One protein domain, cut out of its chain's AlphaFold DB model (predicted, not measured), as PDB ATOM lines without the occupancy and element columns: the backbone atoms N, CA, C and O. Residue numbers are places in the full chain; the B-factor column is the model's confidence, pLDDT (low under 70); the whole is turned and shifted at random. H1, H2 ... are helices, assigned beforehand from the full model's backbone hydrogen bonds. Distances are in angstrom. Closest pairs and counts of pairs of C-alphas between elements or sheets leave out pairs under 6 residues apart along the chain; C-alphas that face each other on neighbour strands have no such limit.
ATOM      1  N   LEU A 273     -19.810  38.397 -38.040       90.69
ATOM      2  CA  LEU A 273     -18.999  39.607 -37.893       90.69
ATOM      3  C   LEU A 273     -17.546  39.376 -38.329       90.69
ATOM      4  O   LEU A 273     -16.922  40.255 -38.928       90.69
ATOM      5  N   ARG A 274     -17.019  38.173 -38.088       93.88
ATOM      6  CA  ARG A 274     -15.709  37.744 -38.601       93.88
ATOM      7  C   ARG A 274     -15.712  37.669 -40.129       93.88
ATOM      8  O   ARG A 274     -14.769  38.130 -40.771       93.88
ATOM      9  N   LEU A 275     -16.803  37.184 -40.719       95.56
ATOM     10  CA  LEU A 275     -17.015  37.201 -42.167       95.56
ATOM     11  C   LEU A 275     -17.112  38.628 -42.711       95.56
ATOM     12  O   LEU A 275     -16.493  38.925 -43.731       95.56
ATOM     13  N   MET A 276     -17.789  39.538 -42.005       94.38
ATOM     14  CA  MET A 276     -17.789  40.957 -42.371       94.38
ATOM     15  C   MET A 276     -16.364  41.522 -42.392       94.38
ATOM     16  O   MET A 276     -15.984  42.183 -43.356       94.38
ATOM     17  N   ALA A 277     -15.537  41.224 -41.385       94.31
ATOM     18  CA  ALA A 277     -14.129  41.629 -41.361       94.31
ATOM     19  C   ALA A 277     -13.330  41.047 -42.539       94.31
ATOM     20  O   ALA A 277     -12.519  41.742 -43.153       94.31
ATOM     21  N   HIS A 278     -13.575  39.781 -42.878       96.50
ATOM     22  CA  HIS A 278     -12.914  39.108 -43.991       96.50
ATOM     23  C   HIS A 278     -13.270  39.724 -45.350       96.50
ATOM     24  O   HIS A 278     -12.359  40.077 -46.103       96.50
ATOM     25  N   PHE A 279     -14.561  39.873 -45.655       95.75
ATOM     26  CA  PHE A 279     -15.011  40.365 -46.958       95.75
ATOM     27  C   PHE A 279     -14.782  41.863 -47.139       95.75
ATOM     28  O   PHE A 279     -14.366  42.290 -48.212       95.75
ATOM     29  N   SER A 280     -14.994  42.660 -46.086       95.12
ATOM     30  CA  SER A 280     -14.715  44.098 -46.142       95.12
ATOM     31  C   SER A 280     -13.226  44.418 -46.202       95.12
ATOM     32  O   SER A 280     -12.841  45.473 -46.704       95.12
ATOM     33  N   GLY A 281     -12.381  43.538 -45.652       95.69
ATOM     34  CA  GLY A 281     -10.957  43.800 -45.484       95.69
ATOM     35  C   GLY A 281     -10.665  45.042 -44.634       95.69
ATOM     36  O   GLY A 281      -9.558  45.574 -44.719       95.69
ATOM     37  N   ASP A 282     -11.634  45.522 -43.844       94.75
ATOM     38  CA  ASP A 282     -11.486  46.750 -43.072       94.75
ATOM     39  C   ASP A 282     -10.395  46.586 -42.007       94.75
ATOM     40  O   ASP A 282     -10.489  45.748 -41.107       94.75
ATOM     41  N   ALA A 283      -9.339  47.396 -42.107       93.94
ATOM     42  CA  ALA A 283      -8.151  47.245 -41.276       93.94
ATOM     43  C   ALA A 283      -8.447  47.386 -39.776       93.94
ATOM     44  O   ALA A 283      -7.815  46.707 -38.968       93.94
ATOM     45  N   ARG A 284      -9.402  48.241 -39.389       90.81
ATOM     46  CA  ARG A 284      -9.752  48.434 -37.977       90.81
ATOM     47  C   ARG A 284     -10.537  47.251 -37.450       90.81
ATOM     48  O   ARG A 284     -10.206  46.756 -36.378       90.81
ATOM     49  N   LEU A 285     -11.522  46.775 -38.211       90.50
ATOM     50  CA  LEU A 285     -12.315  45.614 -37.819       90.50
ATOM     51  C   LEU A 285     -11.448  44.347 -37.734       90.50
ATOM     52  O   LEU A 285     -11.524  43.609 -36.754       90.50
ATOM     53  N   VAL A 286     -10.559  44.136 -38.708       94.25
ATOM     54  CA  VAL A 286      -9.595  43.025 -38.702       94.25
ATOM     55  C   VAL A 286      -8.669  43.107 -37.485       94.25
ATOM     56  O   VAL A 286      -8.502  42.120 -36.770       94.25
ATOM     57  N   GLN A 287      -8.095  44.280 -37.196       92.38
ATOM     58  CA  GLN A 287      -7.233  44.460 -36.022       92.38
ATOM     59  C   GLN A 287      -7.980  44.282 -34.697       92.38
ATOM     60  O   GLN A 287      -7.390  43.764 -33.751       92.38
ATOM     61  N   ALA A 288      -9.250  44.689 -34.616       90.25
ATOM     62  CA  ALA A 288     -10.062  44.512 -33.415       90.25
ATOM     63  C   ALA A 288     -10.206  43.026 -33.055       90.25
ATOM     64  O   ALA A 288      -9.978  42.654 -31.903       90.25
ATOM     65  N   PHE A 289     -10.467  42.169 -34.048       90.94
ATOM     66  CA  PHE A 289     -10.529  40.720 -33.848       90.94
ATOM     67  C   PHE A 289      -9.185  40.106 -33.453       90.94
ATOM     68  O   PHE A 289      -9.134  39.338 -32.497       90.94
ATOM     69  N   HIS A 290      -8.089  40.484 -34.119       91.06
ATOM     70  CA  HIS A 290      -6.745  39.997 -33.761       91.06
ATOM     71  C   HIS A 290      -6.306  40.404 -32.347       91.06
ATOM     72  O   HIS A 290      -5.469  39.742 -31.744       91.06
ATOM     73  N   ARG A 291      -6.870  41.487 -31.802       90.69
ATOM     74  CA  ARG A 291      -6.610  41.960 -30.433       90.69
ATOM     75  C   ARG A 291      -7.620  41.447 -29.401       90.69
ATOM     76  O   ARG A 291      -7.549  41.883 -28.255       90.69
ATOM     77  N   GLY A 292      -8.574  40.599 -29.791       87.06
ATOM     78  CA  GLY A 292      -9.629  40.110 -28.895       87.06
ATOM     79  C   GLY A 292     -10.515  41.224 -28.324       87.06
ATOM     80  O   GLY A 292     -11.007  41.110 -27.205       87.06
ATOM     81  N   GLN A 293     -10.679  42.335 -29.048       85.38
ATOM     82  CA  GLN A 293     -11.480  43.463 -28.576       85.38
ATOM     83  C   GLN A 293     -12.974  43.142 -28.650       85.38
ATOM     84  O   GLN A 293     -13.472  42.669 -29.671       85.38
ATOM     85  N   ASP A 294     -13.714  43.482 -27.596       86.00
ATOM     86  CA  ASP A 294     -15.172  43.413 -27.616       86.00
ATOM     87  C   ASP A 294     -15.750  44.602 -28.400       86.00
ATOM     88  O   ASP A 294     -15.956  45.699 -27.874       86.00
ATOM     89  N   ILE A 295     -16.006  44.371 -29.688       83.69
ATOM     90  CA  ILE A 295     -16.538  45.374 -30.620       83.69
ATOM     91  C   ILE A 295     -17.899  45.902 -30.143       83.69
ATOM     92  O   ILE A 295     -18.201  47.088 -30.304       83.69
ATOM     93  N   HIS A 296     -18.726  45.054 -29.522       88.38
ATOM     94  CA  HIS A 296     -20.038  45.459 -29.025       88.38
ATOM     95  C   HIS A 296     -19.927  46.352 -27.794       88.38
ATOM     96  O   HIS A 296     -20.616  47.367 -27.733       88.38
ATOM     97  N   ALA A 297     -19.042  46.023 -26.852       86.94
ATOM     98  CA  ALA A 297     -18.785  46.863 -25.687       86.94
ATOM     99  C   ALA A 297     -18.169  48.210 -26.093       86.94
ATOM    100  O   ALA A 297     -18.619  49.250 -25.624       86.94
ATOM    101  N   ALA A 298     -17.219  48.214 -27.033       84.25
ATOM    102  CA  ALA A 298     -16.650  49.448 -27.574       84.25
ATOM    103  C   ALA A 298     -17.718  50.333 -28.244       84.25
ATOM    104  O   ALA A 298     -17.745  51.545 -28.044       84.25
ATOM    105  N   THR A 299     -18.642  49.720 -28.990       82.50
ATOM    106  CA  THR A 299     -19.765  50.442 -29.607       82.50
ATOM    107  C   THR A 299     -20.749  50.960 -28.560       82.50
ATOM    108  O   THR A 299     -21.265  52.062 -28.706       82.50
ATOM    109  N   ALA A 300     -21.013  50.194 -27.499       85.69
ATOM    110  CA  ALA A 300     -21.879  50.623 -26.406       85.69
ATOM    111  C   ALA A 300     -21.290  51.833 -25.674       85.69
ATOM    112  O   ALA A 300     -21.988  52.825 -25.489       85.69
ATOM    113  N   ALA A 301     -20.004  51.778 -25.324       86.31
ATOM    114  CA  ALA A 301     -19.287  52.882 -24.692       86.31
ATOM    115  C   ALA A 301     -19.437  54.181 -25.499       86.31
ATOM    116  O   ALA A 301     -19.760  55.232 -24.954       86.31
ATOM    117  N   GLU A 302     -19.304  54.090 -26.824       78.75
ATOM    118  CA  GLU A 302     -19.512  55.223 -27.721       78.75
ATOM    119  C   GLU A 302     -20.978  55.676 -27.802       78.75
ATOM    120  O   GLU A 302     -21.246  56.873 -27.725       78.75
ATOM    121  N   LEU A 303     -21.924  54.743 -27.946       77.88
ATOM    122  CA  LEU A 303     -23.352  55.046 -28.094       77.88
ATOM    123  C   LEU A 303     -23.921  55.741 -26.853       77.88
ATOM    124  O   LEU A 303     -24.743  56.646 -26.981       77.88
ATOM    125  N   PHE A 304     -23.468  55.331 -25.670       81.00
ATOM    126  CA  PHE A 304     -23.912  55.879 -24.389       81.00
ATOM    127  C   PHE A 304     -22.989  56.979 -23.841       81.00
ATOM    128  O   PHE A 304     -23.341  57.615 -22.852       81.00
ATOM    129  N   GLY A 305     -21.835  57.228 -24.470       84.12
ATOM    130  CA  GLY A 305     -20.870  58.241 -24.029       84.12
ATOM    131  C   GLY A 305     -20.223  57.933 -22.673       84.12
ATOM    132  O   GLY A 305     -19.998  58.852 -21.888       84.12
ATOM    133  N   ILE A 306     -19.948  56.657 -22.390       90.25
ATOM    134  CA  ILE A 306     -19.406  56.156 -21.113       90.25
ATOM    135  C   ILE A 306     -18.074  55.418 -21.314       90.25
ATOM    136  O   ILE A 306     -17.706  55.090 -22.444       90.25
ATOM    137  N   ASP A 307     -17.342  55.138 -20.232       90.31
ATOM    138  CA  ASP A 307     -16.155  54.275 -20.302       90.31
ATOM    139  C   ASP A 307     -16.566  52.829 -20.628       90.31
ATOM    140  O   ASP A 307     -17.632  52.360 -20.224       90.31
ATOM    141  N   ILE A 308     -15.710  52.089 -21.340       89.38
ATOM    142  CA  ILE A 308     -15.967  50.684 -21.687       89.38
ATOM    143  C   ILE A 308     -16.181  49.801 -20.450       89.38
ATOM    144  O   ILE A 308     -16.901  48.809 -20.526       89.38
ATOM    145  N   LYS A 309     -15.589  50.169 -19.309       91.88
ATOM    146  CA  LYS A 309     -15.749  49.468 -18.027       91.88
ATOM    147  C   LYS A 309     -17.127  49.669 -17.402       91.88
ATOM    148  O   LYS A 309     -17.566  48.808 -16.645       91.88
ATOM    149  N   ASP A 310     -17.800  50.765 -17.742       92.62
ATOM    150  CA  ASP A 310     -19.130  51.110 -17.234       92.62
ATOM    151  C   ASP A 310     -20.251  50.543 -18.124       92.62
ATOM    152  O   ASP A 310     -21.439  50.699 -17.832       92.62
ATOM    153  N   VAL A 311     -19.893  49.859 -19.217       89.69
ATOM    154  CA  VAL A 311     -20.850  49.230 -20.128       89.69
ATOM    155  C   VAL A 311     -21.550  48.070 -19.430       89.69
ATOM    156  O   VAL A 311     -20.960  47.032 -19.130       89.69
ATOM    157  N   THR A 312     -22.859  48.213 -19.242       90.38
ATOM    158  CA  THR A 312     -23.700  47.139 -18.706       90.38
ATOM    159  C   THR A 312     -24.005  46.073 -19.765       90.38
ATOM    160  O   THR A 312     -23.915  46.306 -20.976       90.38
ATOM    161  N   ALA A 313     -24.438  44.888 -19.323       86.50
ATOM    162  CA  ALA A 313     -24.850  43.810 -20.223       86.50
ATOM    163  C   ALA A 313     -26.003  44.227 -21.160       86.50
ATOM    164  O   ALA A 313     -26.017  43.847 -22.335       86.50
ATOM    165  N   ASP A 314     -26.940  45.043 -20.670       82.00
ATOM    166  CA  ASP A 314     -28.056  45.559 -21.464       82.00
ATOM    167  C   ASP A 314     -27.594  46.577 -22.515       82.00
ATOM    168  O   ASP A 314     -28.019  46.499 -23.671       82.00
ATOM    169  N   MET A 315     -26.664  47.472 -22.159       84.56
ATOM    170  CA  MET A 315     -26.054  48.422 -23.099       84.56
ATOM    171  C   MET A 315     -25.290  47.693 -24.205       84.56
ATOM    172  O   MET A 315     -25.486  47.966 -25.392       84.56
ATOM    173  N   ARG A 316     -24.475  46.699 -23.831       87.31
ATOM    174  CA  ARG A 316     -23.769  45.833 -24.781       87.31
ATOM    175  C   ARG A 316     -24.741  45.091 -25.700       87.31
ATOM    176  O   ARG A 316     -24.482  44.966 -26.896       87.31
ATOM    177  N   ARG A 317     -25.874  44.614 -25.170       80.69
ATOM    178  CA  ARG A 317     -26.917  43.934 -25.954       80.69
ATOM    179  C   ARG A 317     -27.553  44.867 -26.981       80.69
ATOM    180  O   ARG A 317     -27.708  44.460 -28.131       80.69
ATOM    181  N   LEU A 318     -27.893  46.098 -26.597       79.94
ATOM    182  CA  LEU A 318     -28.409  47.089 -27.541       79.94
ATOM    183  C   LEU A 318     -27.371  47.390 -28.627       79.94
ATOM    184  O   LEU A 318     -27.682  47.319 -29.813       79.94
ATOM    185  N   ALA A 319     -26.118  47.628 -28.235       84.06
ATOM    186  CA  ALA A 319     -25.027  47.886 -29.168       84.06
ATOM    187  C   ALA A 319     -24.756  46.709 -30.115       84.06
ATOM    188  O   ALA A 319     -24.383  46.929 -31.263       84.06
ATOM    189  N   LYS A 320     -24.970  45.461 -29.682       85.19
ATOM    190  CA  LYS A 320     -24.940  44.280 -30.558       85.19
ATOM    191  C   LYS A 320     -26.014  44.377 -31.644       85.19
ATOM    192  O   LYS A 320     -25.687  44.248 -32.821       85.19
ATOM    193  N   THR A 321     -27.266  44.651 -31.271       78.94
ATOM    194  CA  THR A 321     -28.372  44.841 -32.229       78.94
ATOM    195  C   THR A 321     -28.079  45.975 -33.207       78.94
ATOM    196  O   THR A 321     -28.251  45.801 -34.411       78.94
ATOM    197  N   VAL A 322     -27.579  47.105 -32.702       80.62
ATOM    198  CA  VAL A 322     -27.199  48.270 -33.510       80.62
ATOM    199  C   VAL A 322     -26.061  47.936 -34.468       80.62
ATOM    200  O   VAL A 322     -26.173  48.223 -35.652       80.62
ATOM    201  N   ASN A 323     -24.999  47.286 -33.990       82.50
ATOM    202  CA  ASN A 323     -23.866  46.864 -34.811       82.50
ATOM    203  C   ASN A 323     -24.318  45.998 -35.982       82.50
ATOM    204  O   ASN A 323     -24.044  46.334 -37.131       82.50
ATOM    205  N   PHE A 324     -25.044  44.913 -35.700       80.69
ATOM    206  CA  PHE A 324     -25.574  44.055 -36.756       80.69
ATOM    207  C   PHE A 324     -26.508  44.833 -37.675       80.69
ATOM    208  O   PHE A 324     -26.358  44.762 -38.886       80.69
ATOM    209  N   GLY A 325     -27.411  45.639 -37.119       81.94
ATOM    210  CA  GLY A 325     -28.287  46.508 -37.892       81.94
ATOM    211  C   GLY A 325     -27.515  47.355 -38.901       81.94
ATOM    212  O   GLY A 325     -27.758  47.253 -40.101       81.94
ATOM    213  N   ILE A 326     -26.577  48.172 -38.426       79.38
ATOM    214  CA  ILE A 326     -25.794  49.098 -39.249       79.38
ATOM    215  C   ILE A 326     -24.973  48.334 -40.291       79.38
ATOM    216  O   ILE A 326     -25.012  48.683 -41.470       79.38
ATOM    217  N   MET A 327     -24.301  47.252 -39.892       77.88
ATOM    218  CA  MET A 327     -23.534  46.402 -40.807       77.88
ATOM    219  C   MET A 327     -24.405  45.704 -41.856       77.88
ATOM    220  O   MET A 327     -23.918  45.390 -42.934       77.88
ATOM    221  N   TYR A 328     -25.699  45.533 -41.590       76.25
ATOM    222  CA  TYR A 328     -26.689  44.998 -42.526       76.25
ATOM    223  C   TYR A 328     -27.510  46.085 -43.240       76.25
ATOM    224  O   TYR A 328     -28.574  45.815 -43.805       76.25
ATOM    225  N   GLY A 329     -27.029  47.331 -43.240       76.75
ATOM    226  CA  GLY A 329     -27.652  48.431 -43.975       76.75
ATOM    227  C   GLY A 329     -28.900  49.015 -43.305       76.75
ATOM    228  O   GLY A 329     -29.779  49.550 -43.989       76.75
ATOM    229  N   MET A 330     -29.015  48.915 -41.978       82.31
ATOM    230  CA  MET A 330     -30.025  49.636 -41.201       82.31
ATOM    231  C   MET A 330     -29.902  51.141 -41.447       82.31
ATOM    232  O   MET A 330     -28.824  51.725 -41.382       82.31
ATOM    233  N   GLN A 331     -31.041  51.776 -41.714       84.06
ATOM    234  CA  GLN A 331     -31.123  53.220 -41.919       84.06
ATOM    235  C   GLN A 331     -31.380  53.951 -40.598       84.06
ATOM    236  O   GLN A 331     -31.896  53.361 -39.648       84.06
ATOM    237  N   ALA A 332     -31.130  55.263 -40.571       86.25
ATOM    238  CA  ALA A 332     -31.309  56.106 -39.386       86.25
ATOM    239  C   ALA A 332     -32.695  55.990 -38.732       86.25
ATOM    240  O   ALA A 332     -32.800  56.081 -37.516       86.25
ATOM    241  N   PHE A 333     -33.756  55.755 -39.513       83.94
ATOM    242  CA  PHE A 333     -35.093  55.515 -38.960       83.94
ATOM    243  C   PHE A 333     -35.165  54.228 -38.123       83.94
ATOM    244  O   PHE A 333     -35.756  54.234 -37.048       83.94
ATOM    245  N   GLY A 334     -34.561  53.136 -38.605       82.31
ATOM    246  CA  GLY A 334     -34.513  51.869 -37.873       82.31
ATOM    247  C   GLY A 334     -33.679  51.991 -36.603       82.31
ATOM    248  O   GLY A 334     -34.126  51.569 -35.545       82.31
ATOM    249  N   LEU A 335     -32.529  52.664 -36.698       83.88
ATOM    250  CA  LEU A 335     -31.668  52.907 -35.546       83.88
ATOM    251  C   LEU A 335     -32.369  53.760 -34.480       83.88
ATOM    252  O   LEU A 335     -32.410  53.361 -33.326       83.88
ATOM    253  N   ALA A 336     -32.972  54.885 -34.875       84.44
ATOM    254  CA  ALA A 336     -33.712  55.775 -33.978       84.44
ATOM    255  C   ALA A 336     -34.828  55.048 -33.213       84.44
ATOM    256  O   ALA A 336     -35.000  55.258 -32.016       84.44
ATOM    257  N   ARG A 337     -35.566  54.163 -33.895       79.94
ATOM    258  CA  ARG A 337     -36.612  53.346 -33.270       79.94
ATOM    259  C   ARG A 337     -36.040  52.402 -32.211       79.94
ATOM    260  O   ARG A 337     -36.643  52.259 -31.156       79.94
ATOM    261  N   ASP A 338     -34.912  51.758 -32.499       74.69
ATOM    262  CA  ASP A 338     -34.350  50.721 -31.630       74.69
ATOM    263  C   ASP A 338     -33.570  51.313 -30.437       74.69
ATOM    264  O   ASP A 338     -33.435  50.650 -29.413       74.69
ATOM    265  N   THR A 339     -33.071  52.553 -30.546       75.75
ATOM    266  CA  THR A 339     -32.259  53.216 -29.504       75.75
ATOM    267  C   THR A 339     -32.954  54.377 -28.792       75.75
ATOM    268  O   THR A 339     -32.417  54.885 -27.812       75.75
ATOM    269  N   GLY A 340     -34.108  54.836 -29.284       77.25
ATOM    270  CA  GLY A 340     -34.797  56.028 -28.776       77.25
ATOM    271  C   GLY A 340     -34.154  57.361 -29.189       77.25
ATOM    272  O   GLY A 340     -34.628  58.420 -28.785       77.25
ATOM    273  N   MET A 341     -33.089  57.335 -29.999       81.31
ATOM    274  CA  MET A 341     -32.430  58.541 -30.515       81.31
ATOM    275  C   MET A 341     -33.345  59.318 -31.468       81.31
ATOM    276  O   MET A 341     -34.170  58.741 -32.180       81.31
ATOM    277  N   SER A 342     -33.132  60.631 -31.599       87.25
ATOM    278  CA  SER A 342     -33.736  61.368 -32.710       87.25
ATOM    279  C   SER A 342     -33.171  60.882 -34.050       87.25
ATOM    280  O   SER A 342     -32.027  60.432 -34.158       87.25
ATOM    281  N   ARG A 343     -33.939  61.048 -35.134       87.69
ATOM    282  CA  ARG A 343     -33.482  60.682 -36.488       87.69
ATOM    283  C   ARG A 343     -32.161  61.366 -36.876       87.69
ATOM    284  O   ARG A 343     -31.358  60.766 -37.585       87.69
ATOM    285  N   GLN A 344     -31.939  62.608 -36.438       90.50
ATOM    286  CA  GLN A 344     -30.708  63.348 -36.736       90.50
ATOM    287  C   GLN A 344     -29.504  62.810 -35.956       90.50
ATOM    288  O   GLN A 344     -28.400  62.763 -36.488       90.50
ATOM    289  N   GLU A 345     -29.692  62.406 -34.701       86.12
ATOM    290  CA  GLU A 345     -28.641  61.760 -33.905       86.12
ATOM    291  C   GLU A 345     -28.299  60.382 -34.460       86.12
ATOM    292  O   GLU A 345     -27.126  60.092 -34.670       86.12
ATOM    293  N   ALA A 346     -29.311  59.580 -34.799       87.56
ATOM    294  CA  ALA A 346     -29.119  58.278 -35.424       87.56
ATOM    295  C   ALA A 346     -28.361  58.385 -36.759       87.56
ATOM    296  O   ALA A 346     -27.446  57.605 -37.010       87.56
ATOM    297  N   GLN A 347     -28.687  59.373 -37.603       89.25
ATOM    298  CA  GLN A 347     -27.952  59.596 -38.853       89.25
ATOM    299  C   GLN A 347     -26.495  59.992 -38.589       89.25
ATOM    300  O   GLN A 347     -25.598  59.380 -39.158       89.25
ATOM    301  N   ARG A 348     -26.247  60.945 -37.679       88.94
ATOM    302  CA  ARG A 348     -24.880  61.347 -37.301       88.94
ATOM    303  C   ARG A 348     -24.064  60.180 -36.746       88.94
ATOM    304  O   ARG A 348     -22.873  60.076 -37.039       88.94
ATOM    305  N   PHE A 349     -24.696  59.307 -35.963       86.12
ATOM    306  CA  PHE A 349     -24.063  58.103 -35.441       86.12
ATOM    307  C   PHE A 349     -23.672  57.151 -36.573       86.12
ATOM    308  O   PHE A 349     -22.515  56.746 -36.641       86.12
ATOM    309  N   ILE A 350     -24.602  56.854 -37.492       86.62
ATOM    310  CA  ILE A 350     -24.320  56.024 -38.670       86.62
ATOM    311  C   ILE A 350     -23.159  56.624 -39.456       86.62
ATOM    312  O   ILE A 350     -22.176  55.923 -39.655       86.62
ATOM    313  N   ASP A 351     -23.215  57.909 -39.813       87.88
ATOM    314  CA  ASP A 351     -22.179  58.600 -40.597       87.88
ATOM    315  C   ASP A 351     -20.795  58.514 -39.929       87.88
ATOM    316  O   ASP A 351     -19.790  58.213 -40.579       87.88
ATOM    317  N   THR A 352     -20.744  58.714 -38.608       85.38
ATOM    318  CA  THR A 352     -19.514  58.593 -37.808       85.38
ATOM    319  C   THR A 352     -18.988  57.162 -37.816       85.38
ATOM    320  O   THR A 352     -17.792  56.936 -38.018       85.38
ATOM    321  N   TYR A 353     -19.877  56.188 -37.638       84.19
ATOM    322  CA  TYR A 353     -19.544  54.773 -37.721       84.19
ATOM    323  C   TYR A 353     -19.032  54.416 -39.125       84.19
ATOM    324  O   TYR A 353     -18.063  53.664 -39.257       84.19
ATOM    325  N   MET A 354     -19.589  55.032 -40.180       84.81
ATOM    326  CA  MET A 354     -19.107  54.836 -41.548       84.81
ATOM    327  C   MET A 354     -17.705  55.348 -41.780       84.81
ATOM    328  O   MET A 354     -16.881  54.641 -42.361       84.81
ATOM    329  N   ALA A 355     -17.412  56.540 -41.276       88.00
ATOM    330  CA  ALA A 355     -16.080  57.112 -41.364       88.00
ATOM    331  C   ALA A 355     -15.030  56.270 -40.613       88.00
ATOM    332  O   ALA A 355     -13.848  56.300 -40.961       88.00
ATOM    333  N   ARG A 356     -15.436  55.512 -39.585       87.19
ATOM    334  CA  ARG A 356     -14.529  54.654 -38.808       87.19
ATOM    335  C   ARG A 356     -14.216  53.325 -39.478       87.19
ATOM    336  O   ARG A 356     -13.085  52.869 -39.308       87.19
ATOM    337  N   LEU A 357     -15.177  52.747 -40.196       88.62
ATOM    338  CA  LEU A 357     -15.076  51.443 -40.859       88.62
ATOM    339  C   LEU A 357     -15.299  51.567 -42.380       88.62
ATOM    340  O   LEU A 357     -16.242  50.976 -42.919       88.62
ATOM    341  N   PRO A 358     -14.483  52.359 -43.101       91.31
ATOM    342  CA  PRO A 358     -14.717  52.654 -44.514       91.31
ATOM    343  C   PRO A 358     -14.712  51.402 -45.406       91.31
ATOM    344  O   PRO A 358     -15.427  51.370 -46.408       91.31
ATOM    345  N   GLY A 359     -13.953  50.359 -45.044       93.62
ATOM    346  CA  GLY A 359     -13.913  49.103 -45.796       93.62
ATOM    347  C   GLY A 359     -15.251  48.365 -45.754       93.62
ATOM    348  O   GLY A 359     -15.684  47.816 -46.766       93.62
ATOM    349  N   VAL A 360     -15.955  48.418 -44.617       91.75
ATOM    350  CA  VAL A 360     -17.294  47.822 -44.476       91.75
ATOM    351  C   VAL A 360     -18.262  48.481 -45.452       91.75
ATOM    352  O   VAL A 360     -18.930  47.793 -46.214       91.75
ATOM    353  N   TRP A 361     -18.294  49.811 -45.508       90.00
ATOM    354  CA  TRP A 361     -19.217  50.529 -46.392       90.00
ATOM    355  C   TRP A 361     -18.893  50.370 -47.867       90.00
ATOM    356  O   TRP A 361     -19.813  50.248 -48.676       90.00
ATOM    357  N   HIS A 362     -17.605  50.317 -48.207       93.62
ATOM    358  CA  HIS A 362     -17.183  49.981 -49.557       93.62
ATOM    359  C   HIS A 362     -17.707  48.601 -49.973       93.62
ATOM    360  O   HIS A 362     -18.319  48.475 -51.032       93.62
ATOM    361  N   TYR A 363     -17.558  47.597 -49.107       94.25
ATOM    362  CA  TYR A 363     -18.077  46.253 -49.345       94.25
ATOM    363  C   TYR A 363     -19.605  46.215 -49.480       94.25
ATOM    364  O   TYR A 363     -20.124  45.586 -50.403       94.25
ATOM    365  N   LEU A 364     -20.343  46.918 -48.613       92.19
ATOM    366  CA  LEU A 364     -21.805  46.988 -48.699       92.19
ATOM    367  C   LEU A 364     -22.278  47.608 -50.016       92.19
ATOM    368  O   LEU A 364     -23.244  47.137 -50.618       92.19
ATOM    369  N   ASP A 365     -21.618  48.675 -50.463       92.50
ATOM    370  CA  ASP A 365     -21.930  49.326 -51.732       92.50
ATOM    371  C   ASP A 365     -21.579  48.437 -52.930       92.50
ATOM    372  O   ASP A 365     -22.403  48.251 -53.825       92.50
ATOM    373  N   GLN A 366     -20.403  47.808 -52.910       94.62
ATOM    374  CA  GLN A 366     -19.974  46.870 -53.943       94.62
ATOM    375  C   GLN A 366     -20.922  45.670 -54.056       94.62
ATOM    376  O   GLN A 366     -21.319  45.321 -55.163       94.62
ATOM    377  N   THR A 367     -21.345  45.091 -52.932       94.75
ATOM    378  CA  THR A 367     -22.278  43.951 -52.904       94.75
ATOM    379  C   THR A 367     -23.630  44.325 -53.515       94.75
ATOM    380  O   THR A 367     -24.217  43.550 -54.268       94.75
ATOM    381  N   LYS A 368     -24.122  45.543 -53.245       93.75
ATOM    382  CA  LYS A 368     -25.351  46.055 -53.867       93.75
ATOM    383  C   LYS A 368     -25.198  46.234 -55.377       93.75
ATOM    384  O   LYS A 368     -26.101  45.851 -56.115       93.75
ATOM    385  N   ARG A 369     -24.072  46.785 -55.840       95.25
ATOM    386  CA  ARG A 369     -23.784  46.926 -57.278       95.25
ATOM    387  C   ARG A 369     -23.695  45.567 -57.962       95.25
ATOM    388  O   ARG A 369     -24.345  45.365 -58.975       95.25
ATOM    389  N   GLU A 370     -22.996  44.612 -57.356       95.12
ATOM    390  CA  GLU A 370     -22.910  43.243 -57.863       95.12
ATOM    391  C   GLU A 370     -24.292  42.587 -57.985       95.12
ATOM    392  O   GLU A 370     -24.591  41.973 -59.010       95.12
ATOM    393  N   ALA A 371     -25.157  42.768 -56.982       96.38
ATOM    394  CA  ALA A 371     -26.527  42.270 -57.020       96.38
ATOM    395  C   ALA A 371     -27.338  42.872 -58.178       96.38
ATOM    396  O   ALA A 371     -28.128  42.160 -58.797       96.38
ATOM    397  N   ILE A 372     -27.145  44.161 -58.475       96.38
ATOM    398  CA  ILE A 372     -27.787  44.855 -59.603       96.38
ATOM    399  C   ILE A 372     -27.244  44.335 -60.937       96.38
ATOM    400  O   ILE A 372     -28.032  44.012 -61.824       96.38
ATOM    401  N   ASP A 373     -25.923  44.217 -61.066       96.06
ATOM    402  CA  ASP A 373     -25.254  43.855 -62.317       96.06
ATOM    403  C   ASP A 373     -25.500  42.389 -62.703       96.06
ATOM    404  O   ASP A 373     -25.714  42.073 -63.873       96.06
ATOM    405  N   LYS A 374     -25.475  41.478 -61.720       95.31
ATOM    406  CA  LYS A 374     -25.623  40.030 -61.942       95.31
ATOM    407  C   LYS A 374     -27.054  39.524 -61.754       95.31
ATOM    408  O   LYS A 374     -27.374  38.427 -62.206       95.31
ATOM    409  N   GLY A 375     -27.898  40.270 -61.042       95.50
ATOM    410  CA  GLY A 375     -29.227  39.820 -60.608       95.50
ATOM    411  C   GLY A 375     -29.211  38.828 -59.434       95.50
ATOM    412  O   GLY A 375     -30.260  38.302 -59.055       95.50
TER     413      GLY A 375
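AT A GLANCE: This is residues 273 to 375 of the 492 residues of the protein "DNA polymerase I" of Nitrolancea hollandica Lb (UniProt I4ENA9). A helical hairpin of H4 and H5 is crossed by H3 over H4 and by H6 over H5, while a smaller hairpin, H1 and H2, meets the first part of H7. The far part of H7 sticks out as an arm, residues 367 to 375 standing free and adding to the longest axis. The printed part has 103 residues with seven named helices, H1 to H7 in chain order, and no named strand: all helix, packed part aligned, part crossed. It is compact, radius of gyration of the C-alphas 14.1 A, spanning 46 by 33 by 19 A.

HOW THE PARTS SIT: H1, residues 273 to 280, and H2, residues 283 to 290, form a hairpin, closest at C-alphas 277 and 286, 5.4 A. Their shallow tilt of 34.8 degrees, opposite ways, is only just short of steep. H3, residues 295 to 304, touches H4, residues 313 to 327, about perpendicular at 77 degrees, with C-alphas 300 and 319 closest, 5.0 A. H4 and H5, residues 332 to 339, form a hairpin at a shallow tilt of 14 degrees, opposite ways; C-alphas 322 and 335 are closest, 6.8 A. H5 touches H6, residues 343 to 356, about perpendicular at 80 degrees, C-alphas 332 and 347 closest at 4.9 A. H7, residues 358 to 374, touches H1 with residues 359 to 363 alone, C-alphas 280 and 360 closest at 4.8 A. H3 and H7 are apart. In each of the seven helices every O i to N i+4 pair is within hydrogen-bond range.

IN THESE COORDINATES: H1 begins at C-alpha 273 (-18.999, 39.607, -37.893). H4 measures 20.8 A, H6 20.0 A and H7 24.1 A, ending at C-alpha 374 (-25.623, 40.030, -61.942).

THE WHOLE: The C-alphas of Asp 310 and Lys 374, the farthest apart, are 46.5 A apart. The printed part has no cut, no link is long, and no printed residue is under 70 in pLDDT.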